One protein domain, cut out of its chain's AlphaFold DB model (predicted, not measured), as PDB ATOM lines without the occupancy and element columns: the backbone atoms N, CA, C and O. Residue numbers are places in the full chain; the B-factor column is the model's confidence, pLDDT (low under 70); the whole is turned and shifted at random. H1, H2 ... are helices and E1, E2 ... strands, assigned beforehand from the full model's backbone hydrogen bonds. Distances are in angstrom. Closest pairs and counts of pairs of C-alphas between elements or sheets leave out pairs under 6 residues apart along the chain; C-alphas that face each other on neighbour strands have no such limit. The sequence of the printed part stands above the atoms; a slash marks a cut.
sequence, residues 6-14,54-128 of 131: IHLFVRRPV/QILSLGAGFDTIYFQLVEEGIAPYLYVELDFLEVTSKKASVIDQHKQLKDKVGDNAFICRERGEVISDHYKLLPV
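Overview. This is residues 6 to 14 and 54 to 128 of the 131 residues of an uncharacterized protein of Vanilla planifolia (UniProt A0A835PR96). What shape do these coordinates make? A nearly flat sheet of five strands makes a wall, with helix H3 slantwise over E5, E4 and E3 on one face and the other face bare. H2 and H4 meet about perpendicular and only graze the sheet, while H1 lies off the sheet, beyond H3. What are the parts? The printed part has 84 residues, with four named helices and five named strands in the order H1, E1, H2, E2, H3, H4, E3, E4, E5; the class is mixed, helices and strands, and the mixed sheet runs E1, E2, E5, E4, E3, parallel from E1 to E5 and antiparallel from E5 to E3. How is the whole proportioned? It is compact and rounded, with a radius of gyration of the C-alphas of 11.7 A and spans of 30 by 27 by 23 A.

Along the chain. What comes first? H1 is residues 6 to 9, 5.4 A long, and its C-alpha 6 is at (194.365, 202.837, 129.778). After the cut, E1 is residues 54 to 58, 13.0 A long, and H2 is residues 65 to 71, 9.9 A long. What follows? E2 is residues 78 to 83, 16.7 A long, and H3, the longest helix, is residues 85 to 97, 18.0 A from C-alpha 85 at (177.824, 194.252, 137.368) to C-alpha 97. H4 is residues 99 to 105, 10.1 A long. Which strands come last? E3 is residues 110 to 112, 6.7 A long, and E4 is residues 117 to 119, 6.4 A long. E5 is residues 123 to 127, 13.6 A long, with C-alpha 127 at (175.093, 197.139, 134.989).

Arrangement. How are the strands joined? E1 and E2 are parallel at 9 degrees, with N 57 and O 80 2.8 A apart, and E2 and E5 are parallel at 19 degrees, with N 124 and O 79 2.9 A apart, both within hydrogen-bond range. E5 and E4 are antiparallel at 156 degrees, with N 125 and O 118 at 2.8 A, and E4 and E3 at 179 degrees, with N 110 and O 119 at 2.8 A, also within range. E3, E4 and E5 form a meander, each strand the antiparallel neighbour of the one before, with hairpins E3 and E4, and E4 and E5. Which strands do helices connect? E1, H2, E2 is a strand-helix-strand unit, two parallel neighbour strands with a helix between them along the chain, and its crossover is right-handed. E2, H3 H4, E3 is a split one, with E5 and E4 between its strands in the sheet, also right-handed. How do the helices stand? H3 is on the sheet, making two layers with it, helix on one face of the sheet, and its height over the sheet is 7.5 A; it lies over E5 and, only just, over E4 and E3, on each of which 3 of its C-alphas fall; its line is slantwise to E5 at 33 degrees on the local plane, and the closest C-alphas of H3 and E5 are those of Leu 85 and Pro 127, 4.6 A apart. H2 grazes the sheet with residues 65 to 67 and H4 with residues 102 to 105; these two helices touch, about perpendicular at 82 degrees, the closest C-alphas being those of Phe 67 and Lys 104, 6.2 A apart. H1 is not on the sheet and only just touches residues 91 to 94 of H3, with 3 pairs of C-alphas within 8 A, the closest those of Phe 9 and Val 94 at 6.9 A. What do the helix backbones show? Each O i to N i+4 pair is within hydrogen-bond range in H2, 8 of 9 are in H3 and 2 of 3 in H4, while H1 is too short for such a pair.

Size, cuts and confidence. How far does it reach? The two C-alphas farthest apart are those of Val 14 and Asn 108, at 35.5 A. Where is the cut? Residues 15 to 53 are not printed, and C-alphas 14 and 54 are 33.1 A apart across the gap. Are there long links or weak places? Of the links that are printed whole, none is long; mean pLDDT of the printed part is 95.3, and no printed residue is under 70.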
ATOM      1  N   ILE A   6     194.328 204.311 129.717       92.25
ATOM      2  CA  ILE A   6     194.365 202.837 129.778       92.25
ATOM      3  C   ILE A   6     195.228 202.286 130.921       92.25
ATOM      4  O   ILE A   6     194.921 201.244 131.501       92.25
ATOM      5  N   HIS A   7     196.291 203.002 131.289       92.25
ATOM      6  CA  HIS A   7     197.199 202.596 132.360       92.25
ATOM      7  C   HIS A   7     196.547 202.615 133.755       92.25
ATOM      8  O   HIS A   7     197.056 201.974 134.670       92.25
ATOM      9  N   LEU A   8     195.409 203.300 133.913       94.38
ATOM     10  CA  LEU A   8     194.631 203.339 135.157       94.38
ATOM     11  C   LEU A   8     193.771 202.085 135.336       94.38
ATOM     12  O   LEU A   8     193.469 201.686 136.458       94.38
ATOM     13  N   PHE A   9     193.399 201.446 134.227       92.19
ATOM     14  CA  PHE A   9     192.571 200.242 134.217       92.19
ATOM     15  C   PHE A   9     193.397 198.954 134.138       92.19
ATOM     16  O   PHE A   9     192.919 197.879 134.505       92.19
ATOM     17  N   VAL A  10     194.653 199.037 133.686       87.19
ATOM     18  CA  VAL A  10     195.523 197.875 133.480       87.19
ATOM     19  C   VAL A  10     196.739 197.940 134.398       87.19
ATOM     20  O   VAL A  10     197.603 198.795 134.255       87.19
ATOM     21  N   ARG A  11     196.860 196.961 135.303       77.12
ATOM     22  CA  ARG A  11     197.946 196.917 136.299       77.12
ATOM     23  C   ARG A  11     199.347 196.784 135.695       77.12
ATOM     24  O   ARG A  11     200.295 197.316 136.263       77.12
ATOM     25  N   ARG A  12     199.511 196.013 134.609       78.88
ATOM     26  CA  ARG A  12     200.812 195.794 133.950       78.88
ATOM     27  C   ARG A  12     200.659 195.556 132.445       78.88
ATOM     28  O   ARG A  12     199.821 194.740 132.055       78.88
ATOM     29  N   PRO A  13     201.495 196.183 131.601       77.75
ATOM     30  CA  PRO A  13     201.547 195.859 130.183       77.75
ATOM     31  C   PRO A  13     202.033 194.418 129.995       77.75
ATOM     32  O   PRO A  13     203.084 194.024 130.501       77.75
ATOM     33  N   VAL A  14     201.263 193.619 129.258       83.75
ATOM     34  CA  VAL A  14     201.627 192.239 128.917       83.75
ATOM     35  C   VAL A  14     202.249 192.228 127.529       83.75
ATOM     36  O   VAL A  14     201.638 192.691 126.565       83.75
ATOM     37  N   GLN A  54     174.192 210.418 120.525       95.81
ATOM     38  CA  GLN A  54     174.405 209.525 121.660       95.81
ATOM     39  C   GLN A  54     175.220 208.317 121.216       95.81
ATOM     40  O   GLN A  54     175.097 207.875 120.073       95.81
ATOM     41  N   ILE A  55     176.048 207.793 122.113       97.19
ATOM     42  CA  ILE A  55     176.804 206.559 121.900       97.19
ATOM     43  C   ILE A  55     176.401 205.571 122.988       97.19
ATOM     44  O   ILE A  55     176.438 205.906 124.167       97.19
ATOM     45  N   LEU A  56     176.039 204.358 122.577       97.69
ATOM     46  CA  LEU A  56     175.774 203.226 123.456       97.69
ATOM     47  C   LEU A  56     176.837 202.154 123.202       97.69
ATOM     48  O   LEU A  56     176.868 201.549 122.132       97.69
ATOM     49  N   SER A  57     177.717 201.944 124.175       97.31
ATOM     50  CA  SER A  57     178.759 200.921 124.153       97.31
ATOM     51  C   SER A  57     178.277 199.685 124.911       97.31
ATOM     52  O   SER A  57     178.050 199.735 126.121       97.31
ATOM     53  N   LEU A  58     178.081 198.586 124.182       96.94
ATOM     54  CA  LEU A  58     177.614 197.304 124.712       96.94
ATOM     55  C   LEU A  58     178.815 196.393 124.973       96.94
ATOM     56  O   LEU A  58     179.604 196.149 124.058       96.94
ATOM     57  N   GLY A  59     178.953 195.885 126.198       96.06
ATOM     58  CA  GLY A  59     180.156 195.156 126.603       96.06
ATOM     59  C   GLY A  59     181.374 196.079 126.622       96.06
ATOM     60  O   GLY A  59     182.415 195.766 126.037       96.06
ATOM     61  N   ALA A  60     181.208 197.264 127.218       95.56
ATOM     62  CA  ALA A  60     182.206 198.329 127.186       95.56
ATOM     63  C   ALA A  60     183.517 197.947 127.890       95.56
ATOM     64  O   ALA A  60     184.560 198.551 127.630       95.56
ATOM     65  N   GLY A  61     183.501 196.971 128.799       96.00
ATOM     66  CA  GLY A  61     184.677 196.590 129.563       96.00
ATOM     67  C   GLY A  61     185.329 197.804 130.227       96.00
ATOM     68  O   GLY A  61     184.672 198.693 130.767       96.00
ATOM     69  N   PHE A  62     186.652 197.890 130.105       96.12
ATOM     70  CA  PHE A  62     187.447 199.028 130.571       96.12
ATOM     71  C   PHE A  62     187.853 199.978 129.435       96.12
ATOM     72  O   PHE A  62     188.956 200.523 129.456       96.12
ATOM     73  N   ASP A  63     186.993 200.148 128.424       95.12
ATOM     74  CA  ASP A  63     187.220 201.112 127.345       95.12
ATOM     75  C   ASP A  63     187.411 202.539 127.905       95.12
ATOM     76  O   ASP A  63     186.827 202.919 128.925       95.12
ATOM     77  N   THR A  64     188.276 203.303 127.247       96.25
ATOM     78  CA  THR A  64     188.715 204.656 127.601       96.25
ATOM     79  C   THR A  64     188.300 205.707 126.569       96.25
ATOM     80  O   THR A  64     188.630 206.886 126.729       96.25
ATOM     81  N   ILE A  65     187.587 205.312 125.509       95.56
ATOM     82  CA  ILE A  65     187.185 206.171 124.392       95.56
ATOM     83  C   ILE A  65     186.438 207.408 124.881       95.56
ATOM     84  O   ILE A  65     186.746 208.502 124.420       95.56
ATOM     85  N   TYR A  66     185.504 207.269 125.828       96.75
ATOM     86  CA  TYR A  66     184.770 208.422 126.355       96.75
ATOM     87  C   TYR A  66     185.718 209.512 126.880       96.75
ATOM     88  O   TYR A  66     185.618 210.665 126.467       96.75
ATOM     89  N   PHE A  67     186.690 209.138 127.717       96.94
ATOM     90  CA  PHE A  67     187.653 210.081 128.292       96.94
ATOM     91  C   PHE A  67     188.512 210.756 127.213       96.94
ATOM     92  O   PHE A  67     188.794 211.949 127.308       96.94
ATOM     93  N   GLN A  68     188.876 210.020 126.158       95.38
ATOM     94  CA  GLN A  68     189.587 210.574 125.001       95.38
ATOM     95  C   GLN A  68     188.720 211.579 124.228       95.38
ATOM     96  O   GLN A  68     189.189 212.663 123.900       95.38
ATOM     97  N   LEU A  69     187.446 211.261 123.979       95.19
ATOM     98  CA  LEU A  69     186.528 212.159 123.269       95.19
ATOM     99  C   LEU A  69     186.245 213.447 124.060       95.19
ATOM    100  O   LEU A  69     186.114 214.511 123.454       95.19
ATOM    101  N   VAL A  70     186.170 213.364 125.394       95.38
ATOM    102  CA  VAL A  70     186.049 214.537 126.278       95.38
ATOM    103  C   VAL A  70     187.307 215.401 126.213       95.38
ATOM    104  O   VAL A  70     187.191 216.613 126.060       95.38
ATOM    105  N   GLU A  71     188.499 214.799 126.282       94.25
ATOM    106  CA  GLU A  71     189.777 215.521 126.155       94.25
ATOM    107  C   GLU A  71     189.882 216.283 124.829       94.25
ATOM    108  O   GLU A  71     190.374 217.405 124.774       94.25
ATOM    109  N   GLU A  72     189.383 215.686 123.754       93.00
ATOM    110  CA  GLU A  72     189.417 216.262 122.413       93.00
ATOM    111  C   GLU A  72     188.297 217.279 122.147       93.00
ATOM    112  O   GLU A  72     188.255 217.873 121.070       93.00
ATOM    113  N   GLY A  73     187.375 217.476 123.096       93.12
ATOM    114  CA  GLY A  73     186.256 218.409 122.958       93.12
ATOM    115  C   GLY A  73     185.198 217.977 121.937       93.12
ATOM    116  O   GLY A  73     184.449 218.816 121.441       93.12
ATOM    117  N   ILE A  74     185.132 216.683 121.606       93.12
ATOM    118  CA  ILE A  74     184.191 216.122 120.619       93.12
ATOM    119  C   ILE A  74     183.255 215.064 121.217       93.12
ATOM    120  O   ILE A  74     182.662 214.280 120.478       93.12
ATOM    121  N   ALA A  75     183.136 215.005 122.543       93.75
ATOM    122  CA  ALA A  75     182.250 214.065 123.221       93.75
ATOM    123  C   ALA A  75     180.793 214.171 122.715       93.75
ATOM    124  O   ALA A  75     180.326 215.269 122.393       93.75
ATOM    125  N   PRO A  76     180.057 213.043 122.631       94.94
ATOM    126  CA  PRO A  76     178.636 213.067 122.294       94.94
ATOM    127  C   PRO A  76     177.827 213.809 123.364       94.94
ATOM    128  O   PRO A  76     178.293 214.035 124.479       94.94
ATOM    129  N   TYR A  77     176.561 214.089 123.057       94.94
ATOM    130  CA  TYR A  77     175.616 214.586 124.054       94.94
ATOM    131  C   TYR A  77     175.439 213.605 125.221       94.94
ATOM    132  O   TYR A  77     175.297 214.033 126.362       94.94
ATOM    133  N   LEU A  78     175.439 212.298 124.945       96.56
ATOM    134  CA  LEU A  78     175.369 211.260 125.971       96.56
ATOM    135  C   LEU A  78     176.197 210.044 125.549       96.56
ATOM    136  O   LEU A  78     176.051 209.550 124.431       96.56
ATOM    137  N   TYR A  79     177.039 209.550 126.450       98.12
ATOM    138  CA  TYR A  79     177.776 208.301 126.291       98.12
ATOM    139  C   TYR A  79     177.309 207.304 127.353       98.12
ATOM    140  O   TYR A  79     177.390 207.583 128.547       98.12
ATOM    141  N   VAL A  80     176.804 206.153 126.924       98.44
ATOM    142  CA  VAL A  80     176.294 205.099 127.802       98.44
ATOM    143  C   VAL A  80     177.142 203.850 127.626       98.44
ATOM    144  O   VAL A  80     177.342 203.387 126.508       98.44
ATOM    145  N   GLU A  81     177.616 203.290 128.725       98.44
ATOM    146  CA  GLU A  81     178.350 202.036 128.788       98.44
ATOM    147  C   GLU A  81     177.544 201.010 129.570       98.44
ATOM    148  O   GLU A  81     177.141 201.261 130.707       98.44
ATOM    149  N   LEU A  82     177.333 199.854 128.948       98.38
ATOM    150  CA  LEU A  82     176.629 198.725 129.534       98.38
ATOM    151  C   LEU A  82     177.566 197.524 129.610       98.38
ATOM    152  O   LEU A  82     178.219 197.176 128.622       98.38
ATOM    153  N   ASP A  83     177.615 196.885 130.771       98.25
ATOM    154  CA  ASP A  83     178.363 195.648 130.992       98.25
ATOM    155  C   ASP A  83     177.804 194.908 132.217       98.25
ATOM    156  O   ASP A  83     176.936 195.427 132.917       98.25
ATOM    157  N   PHE A  84     178.317 193.719 132.520       97.69
ATOM    158  CA  PHE A  84     177.947 193.003 133.734       97.69
ATOM    159  C   PHE A  84     178.351 193.778 134.992       97.69
ATOM    160  O   PHE A  84     179.394 194.435 135.031       97.69
ATOM    161  N   LEU A  85     177.579 193.605 136.073       97.69
ATOM    162  CA  LEU A  85     177.824 194.252 137.368       97.69
ATOM    163  C   LEU A  85     179.268 194.076 137.862       97.69
ATOM    164  O   LEU A  85     179.860 195.006 138.400       97.69
ATOM    165  N   GLU A  86     179.872 192.900 137.674       96.88
ATOM    166  CA  GLU A  86     181.255 192.665 138.107       96.88
ATOM    167  C   GLU A  86     182.257 193.597 137.400       96.88
ATOM    168  O   GLU A  86     183.241 194.048 137.996       96.88
ATOM    169  N   VAL A  87     182.009 193.897 136.124       97.25
ATOM    170  CA  VAL A  87     182.853 194.763 135.300       97.25
ATOM    171  C   VAL A  87     182.585 196.224 135.633       97.25
ATOM    172  O   VAL A  87     183.529 196.972 135.914       97.25
ATOM    173  N   THR A  88     181.315 196.630 135.673       98.19
ATOM    174  CA  THR A  88     180.946 198.023 135.937       98.19
ATOM    175  C   THR A  88     181.314 198.455 137.356       98.19
ATOM    176  O   THR A  88     181.859 199.543 137.523       98.19
ATOM    177  N   SER A  89     181.175 197.592 138.367       98.00
ATOM    178  CA  SER A  89     181.627 197.863 139.744       98.00
ATOM    179  C   SER A  89     183.133 198.108 139.833       98.00
ATOM    180  O   SER A  89     183.582 199.055 140.488       98.00
ATOM    181  N   LYS A  90     183.942 197.313 139.119       97.75
ATOM    182  CA  LYS A  90     185.395 197.538 139.037       97.75
ATOM    183  C   LYS A  90     185.705 198.860 138.337       97.75
ATOM    184  O   LYS A  90     186.541 199.619 138.826       97.75
ATOM    185  N   LYS A  91     185.029 199.159 137.224       98.19
ATOM    186  CA  LYS A  91     185.241 200.399 136.465       98.19
ATOM    187  C   LYS A  91     184.834 201.634 137.273       98.19
ATOM    188  O   LYS A  91     185.633 202.559 137.382       98.19
ATOM    189  N   ALA A  92     183.670 201.609 137.922       98.25
ATOM    190  CA  ALA A  92     183.199 202.655 138.828       98.25
ATOM    191  C   ALA A  92     184.194 202.899 139.973       98.25
ATOM    192  O   ALA A  92     184.517 204.045 140.280       98.25
ATOM    193  N   SER A  93     184.756 201.833 140.560       97.69
ATOM    194  CA  SER A  93     185.799 201.966 141.583       97.69
ATOM    195  C   SER A  93     187.064 202.643 141.052       97.69
ATOM    196  O   SER A  93     187.648 203.457 141.763       97.69
ATOM    197  N   VAL A  94     187.509 202.320 139.833       97.50
ATOM    198  CA  VAL A  94     188.689 202.962 139.228       97.50
ATOM    199  C   VAL A  94     188.410 204.436 138.921       97.50
ATOM    200  O   VAL A  94     189.258 205.273 139.224       97.50
ATOM    201  N   ILE A  95     187.231 204.762 138.381       97.75
ATOM    202  CA  ILE A  95     186.814 206.145 138.097       97.75
ATOM    203  C   ILE A  95     186.805 206.980 139.383       97.75
ATOM    204  O   ILE A  95     187.356 208.076 139.402       97.75
ATOM    205  N   ASP A  96     186.247 206.452 140.472       97.06
ATOM    206  CA  ASP A  96     186.146 207.185 141.738       97.06
ATOM    207  C   ASP A  96     187.502 207.384 142.441       97.06
ATOM    208  O   ASP A  96     187.705 208.368 143.147       97.06
ATOM    209  N   GLN A  97     188.449 206.463 142.241       96.44
ATOM    210  CA  GLN A  97     189.793 206.546 142.825       96.44
ATOM    211  C   GLN A  97     190.712 207.538 142.104       96.44
ATOM    212  O   GLN A  97     191.646 208.059 142.715       96.44
ATOM    213  N   HIS A  98     190.483 207.797 140.816       96.44
ATOM    214  CA  HIS A  98     191.378 208.614 140.003       96.44
ATOM    215  C   HIS A  98     190.719 209.933 139.627       96.44
ATOM    216  O   HIS A  98     189.850 209.983 138.757       96.44
ATOM    217  N   LYS A  99     191.217 211.029 140.213       95.12
ATOM    218  CA  LYS A  99     190.712 212.386 139.956       95.12
ATOM    219  C   LYS A  99     190.612 212.707 138.458       95.12
ATOM    220  O   LYS A  99     189.591 213.208 138.017       95.12
ATOM    221  N   GLN A 100     191.614 212.323 137.666       95.25
ATOM    222  CA  GLN A 100     191.622 212.556 136.216       95.25
ATOM    223  C   GLN A 100     190.475 211.878 135.445       95.25
ATOM    224  O   GLN A 100     190.123 212.349 134.374       95.25
ATOM    225  N   LEU A 101     189.898 210.785 135.960       96.88
ATOM    226  CA  LEU A 101     188.712 210.150 135.372       96.88
ATOM    227  C   LEU A 101     187.435 210.791 135.912       96.88
ATOM    228  O   LEU A 101     186.505 211.058 135.154       96.88
ATOM    229  N   LYS A 102     187.413 211.070 137.219       95.81
ATOM    230  CA  LYS A 102     186.287 211.710 137.900       95.81
ATOM    231  C   LYS A 102     185.969 213.092 137.317       95.81
ATOM    232  O   LYS A 102     184.820 213.364 136.992       95.81
ATOM    233  N   ASP A 103     186.998 213.899 137.066       95.31
ATOM    234  CA  ASP A 103     186.871 215.220 136.438       95.31
ATOM    235  C   ASP A 103     186.255 215.135 135.023       95.31
ATOM    236  O   ASP A 103     185.632 216.084 134.556       95.31
ATOM    237  N   LYS A 104     186.410 214.002 134.317       96.12
ATOM    238  CA  LYS A 104     185.910 213.819 132.942       96.12
ATOM    239  C   LYS A 104     184.461 213.353 132.879       96.12
ATOM    240  O   LYS A 104     183.803 213.627 131.883       96.12
ATOM    241  N   VAL A 105     183.963 212.659 133.906       95.50
ATOM    242  CA  VAL A 105     182.542 212.262 133.980       95.50
ATOM    243  C   VAL A 105     181.646 213.393 134.496       95.50
ATOM    244  O   VAL A 105     180.432 213.321 134.319       95.50
ATOM    245  N   GLY A 106     182.237 214.447 135.069       90.69
ATOM    246  CA  GLY A 106     181.572 215.674 135.510       90.69
ATOM    247  C   GLY A 106     181.422 215.773 137.030       90.69
ATOM    248  O   GLY A 106     181.254 214.770 137.718       90.69
ATOM    249  N   ASP A 107     181.439 217.001 137.553       88.19
ATOM    250  CA  ASP A 107     181.428 217.275 139.002       88.19
ATOM    251  C   ASP A 107     180.152 216.787 139.709       88.19
ATOM    252  O   ASP A 107     180.190 216.397 140.875       88.19
ATOM    253  N   ASN A 108     179.029 216.752 138.986       91.56
ATOM    254  CA  ASN A 108     177.734 216.282 139.489       91.56
ATOM    255  C   ASN A 108     177.552 214.759 139.364       91.56
ATOM    256  O   ASN A 108     176.447 214.257 139.577       91.56
ATOM    257  N   ALA A 109     178.592 214.015 138.973       95.44
ATOM    258  CA  ALA A 109     178.479 212.580 138.764       95.44
ATOM    259  C   ALA A 109     178.178 211.842 140.078       95.44
ATOM    260  O   ALA A 109     178.955 211.872 141.037       95.44
ATOM    261  N   PHE A 110     177.072 211.104 140.092       97.31
ATOM    262  CA  PHE A 110     176.784 210.114 141.117       97.31
ATOM    263  C   PHE A 110     177.560 208.833 140.805       97.31
ATOM    264  O   PHE A 110     177.408 208.262 139.727       97.31
ATOM    265  N   ILE A 111     178.388 208.369 141.745       97.69
ATOM    266  CA  ILE A 111     179.176 207.141 141.590       97.69
ATOM    267  C   ILE A 111     178.803 206.164 142.705       97.69
ATOM    268  O   ILE A 111     179.038 206.438 143.881       97.69
ATOM    269  N   CYS A 112     178.262 205.001 142.339       97.38
ATOM    270  CA  CYS A 112     177.935 203.925 143.269       97.38
ATOM    271  C   CYS A 112     178.692 202.650 142.896       97.38
ATOM    272  O   CYS A 112     178.316 201.918 141.982       97.38
ATOM    273  N   ARG A 113     179.767 202.363 143.639       95.88
ATOM    274  CA  ARG A 113     180.635 201.200 143.387       95.88
ATOM    275  C   ARG A 113     179.921 199.868 143.616       95.88
ATOM    276  O   ARG A 113     180.207 198.914 142.912       95.88
ATOM    277  N   GLU A 114     179.008 199.813 144.585       95.25
ATOM    278  CA  GLU A 114     178.254 198.599 144.934       95.25
ATOM    279  C   GLU A 114     177.213 198.241 143.872       95.25
ATOM    280  O   GLU A 114     177.013 197.068 143.571       95.25
ATOM    281  N   ARG A 115     176.580 199.260 143.279       96.56
ATOM    282  CA  ARG A 115     175.634 199.091 142.170       96.56
ATOM    283  C   ARG A 115     176.319 199.040 140.808       96.56
ATOM    284  O   ARG A 115     175.653 198.786 139.820       96.56
ATOM    285  N   GLY A 116     177.625 199.291 140.731       96.94
ATOM    286  CA  GLY A 116     178.337 199.395 139.460       96.94
ATOM    287  C   GLY A 116     177.811 200.516 138.566       96.94
ATOM    288  O   GLY A 116     177.763 200.360 137.349       96.94
ATOM    289  N   GLU A 117     177.408 201.632 139.171       98.25
ATOM    290  CA  GLU A 117     176.794 202.762 138.478       98.25
ATOM    291  C   GLU A 117     177.700 203.996 138.515       98.25
ATOM    292  O   GLU A 117     178.261 204.355 139.555       98.25
ATOM    293  N   VAL A 118     177.791 204.687 137.380       98.31
ATOM    294  CA  VAL A 118     178.249 206.079 137.295       98.31
ATOM    295  C   VAL A 118     177.208 206.831 136.489       98.31
ATOM    296  O   VAL A 118     176.919 206.438 135.366       98.31
ATOM    297  N   ILE A 119     176.623 207.886 137.043       98.25
ATOM    298  CA  ILE A 119     175.543 208.629 136.395       98.25
ATOM    299  C   ILE A 119     175.871 210.116 136.437       98.25
ATOM    300  O   ILE A 119     175.966 210.708 137.509       98.25
ATOM    301  N   SER A 120     176.000 210.719 135.261       97.19
ATOM    302  CA  SER A 120     176.081 212.161 135.059       97.19
ATOM    303  C   SER A 120     175.239 212.589 133.855       97.19
ATOM    304  O   SER A 120     174.579 211.765 133.208       97.19
ATOM    305  N   ASP A 121     175.258 213.885 133.545       95.62
ATOM    306  CA  ASP A 121     174.506 214.455 132.424       95.62
ATOM    307  C   ASP A 121     174.955 213.892 131.066       95.62
ATOM    308  O   ASP A 121     174.131 213.686 130.172       95.62
ATOM    309  N   HIS A 122     176.253 213.599 130.923       96.38
ATOM    310  CA  HIS A 122     176.877 213.215 129.651       96.38
ATOM    311  C   HIS A 122     177.496 211.813 129.649       96.38
ATOM    312  O   HIS A 122     177.868 211.323 128.580       96.38
ATOM    313  N   TYR A 123     177.585 211.147 130.803       98.25
ATOM    314  CA  TYR A 123     178.138 209.801 130.923       98.25
ATOM    315  C   TYR A 123     177.294 208.925 131.842       98.25
ATOM    316  O   TYR A 123     176.928 209.322 132.949       98.25
ATOM    317  N   LYS A 124     176.995 207.711 131.384       98.44
ATOM    318  CA  LYS A 124     176.297 206.696 132.172       98.44
ATOM    319  C   LYS A 124     177.018 205.365 132.053       98.44
ATOM    320  O   LYS A 124     177.158 204.849 130.955       98.44
ATOM    321  N   LEU A 125     177.417 204.792 133.176       98.62
ATOM    322  CA  LEU A 125     177.860 203.411 133.301       98.62
ATOM    323  C   LEU A 125     176.780 202.659 134.069       98.62
ATOM    324  O   LEU A 125     176.464 203.062 135.189       98.62
ATOM    325  N   LEU A 126     176.206 201.614 133.475       98.38
ATOM    326  CA  LEU A 126     175.096 200.871 134.071       98.38
ATOM    327  C   LEU A 126     175.340 199.358 133.978       98.38
ATOM    328  O   LEU A 126     175.756 198.878 132.918       98.38
ATOM    329  N   PRO A 127     175.061 198.593 135.049       97.75
ATOM    330  CA  PRO A 127     175.093 197.139 134.989       97.75
ATOM    331  C   PRO A 127     173.894 196.614 134.182       97.75
ATOM    332  O   PRO A 127     172.751 196.966 134.469       97.75
ATOM    333  N   VAL A 128     174.130 195.754 133.194       96.75
ATOM    334  CA  VAL A 128     173.078 195.084 132.413       96.75
ATOM    335  C   VAL A 128     173.501 193.652 132.096       96.75
ATOM    336  O   VAL A 128     174.654 193.403 131.748       96.75
TER     337      VAL A 128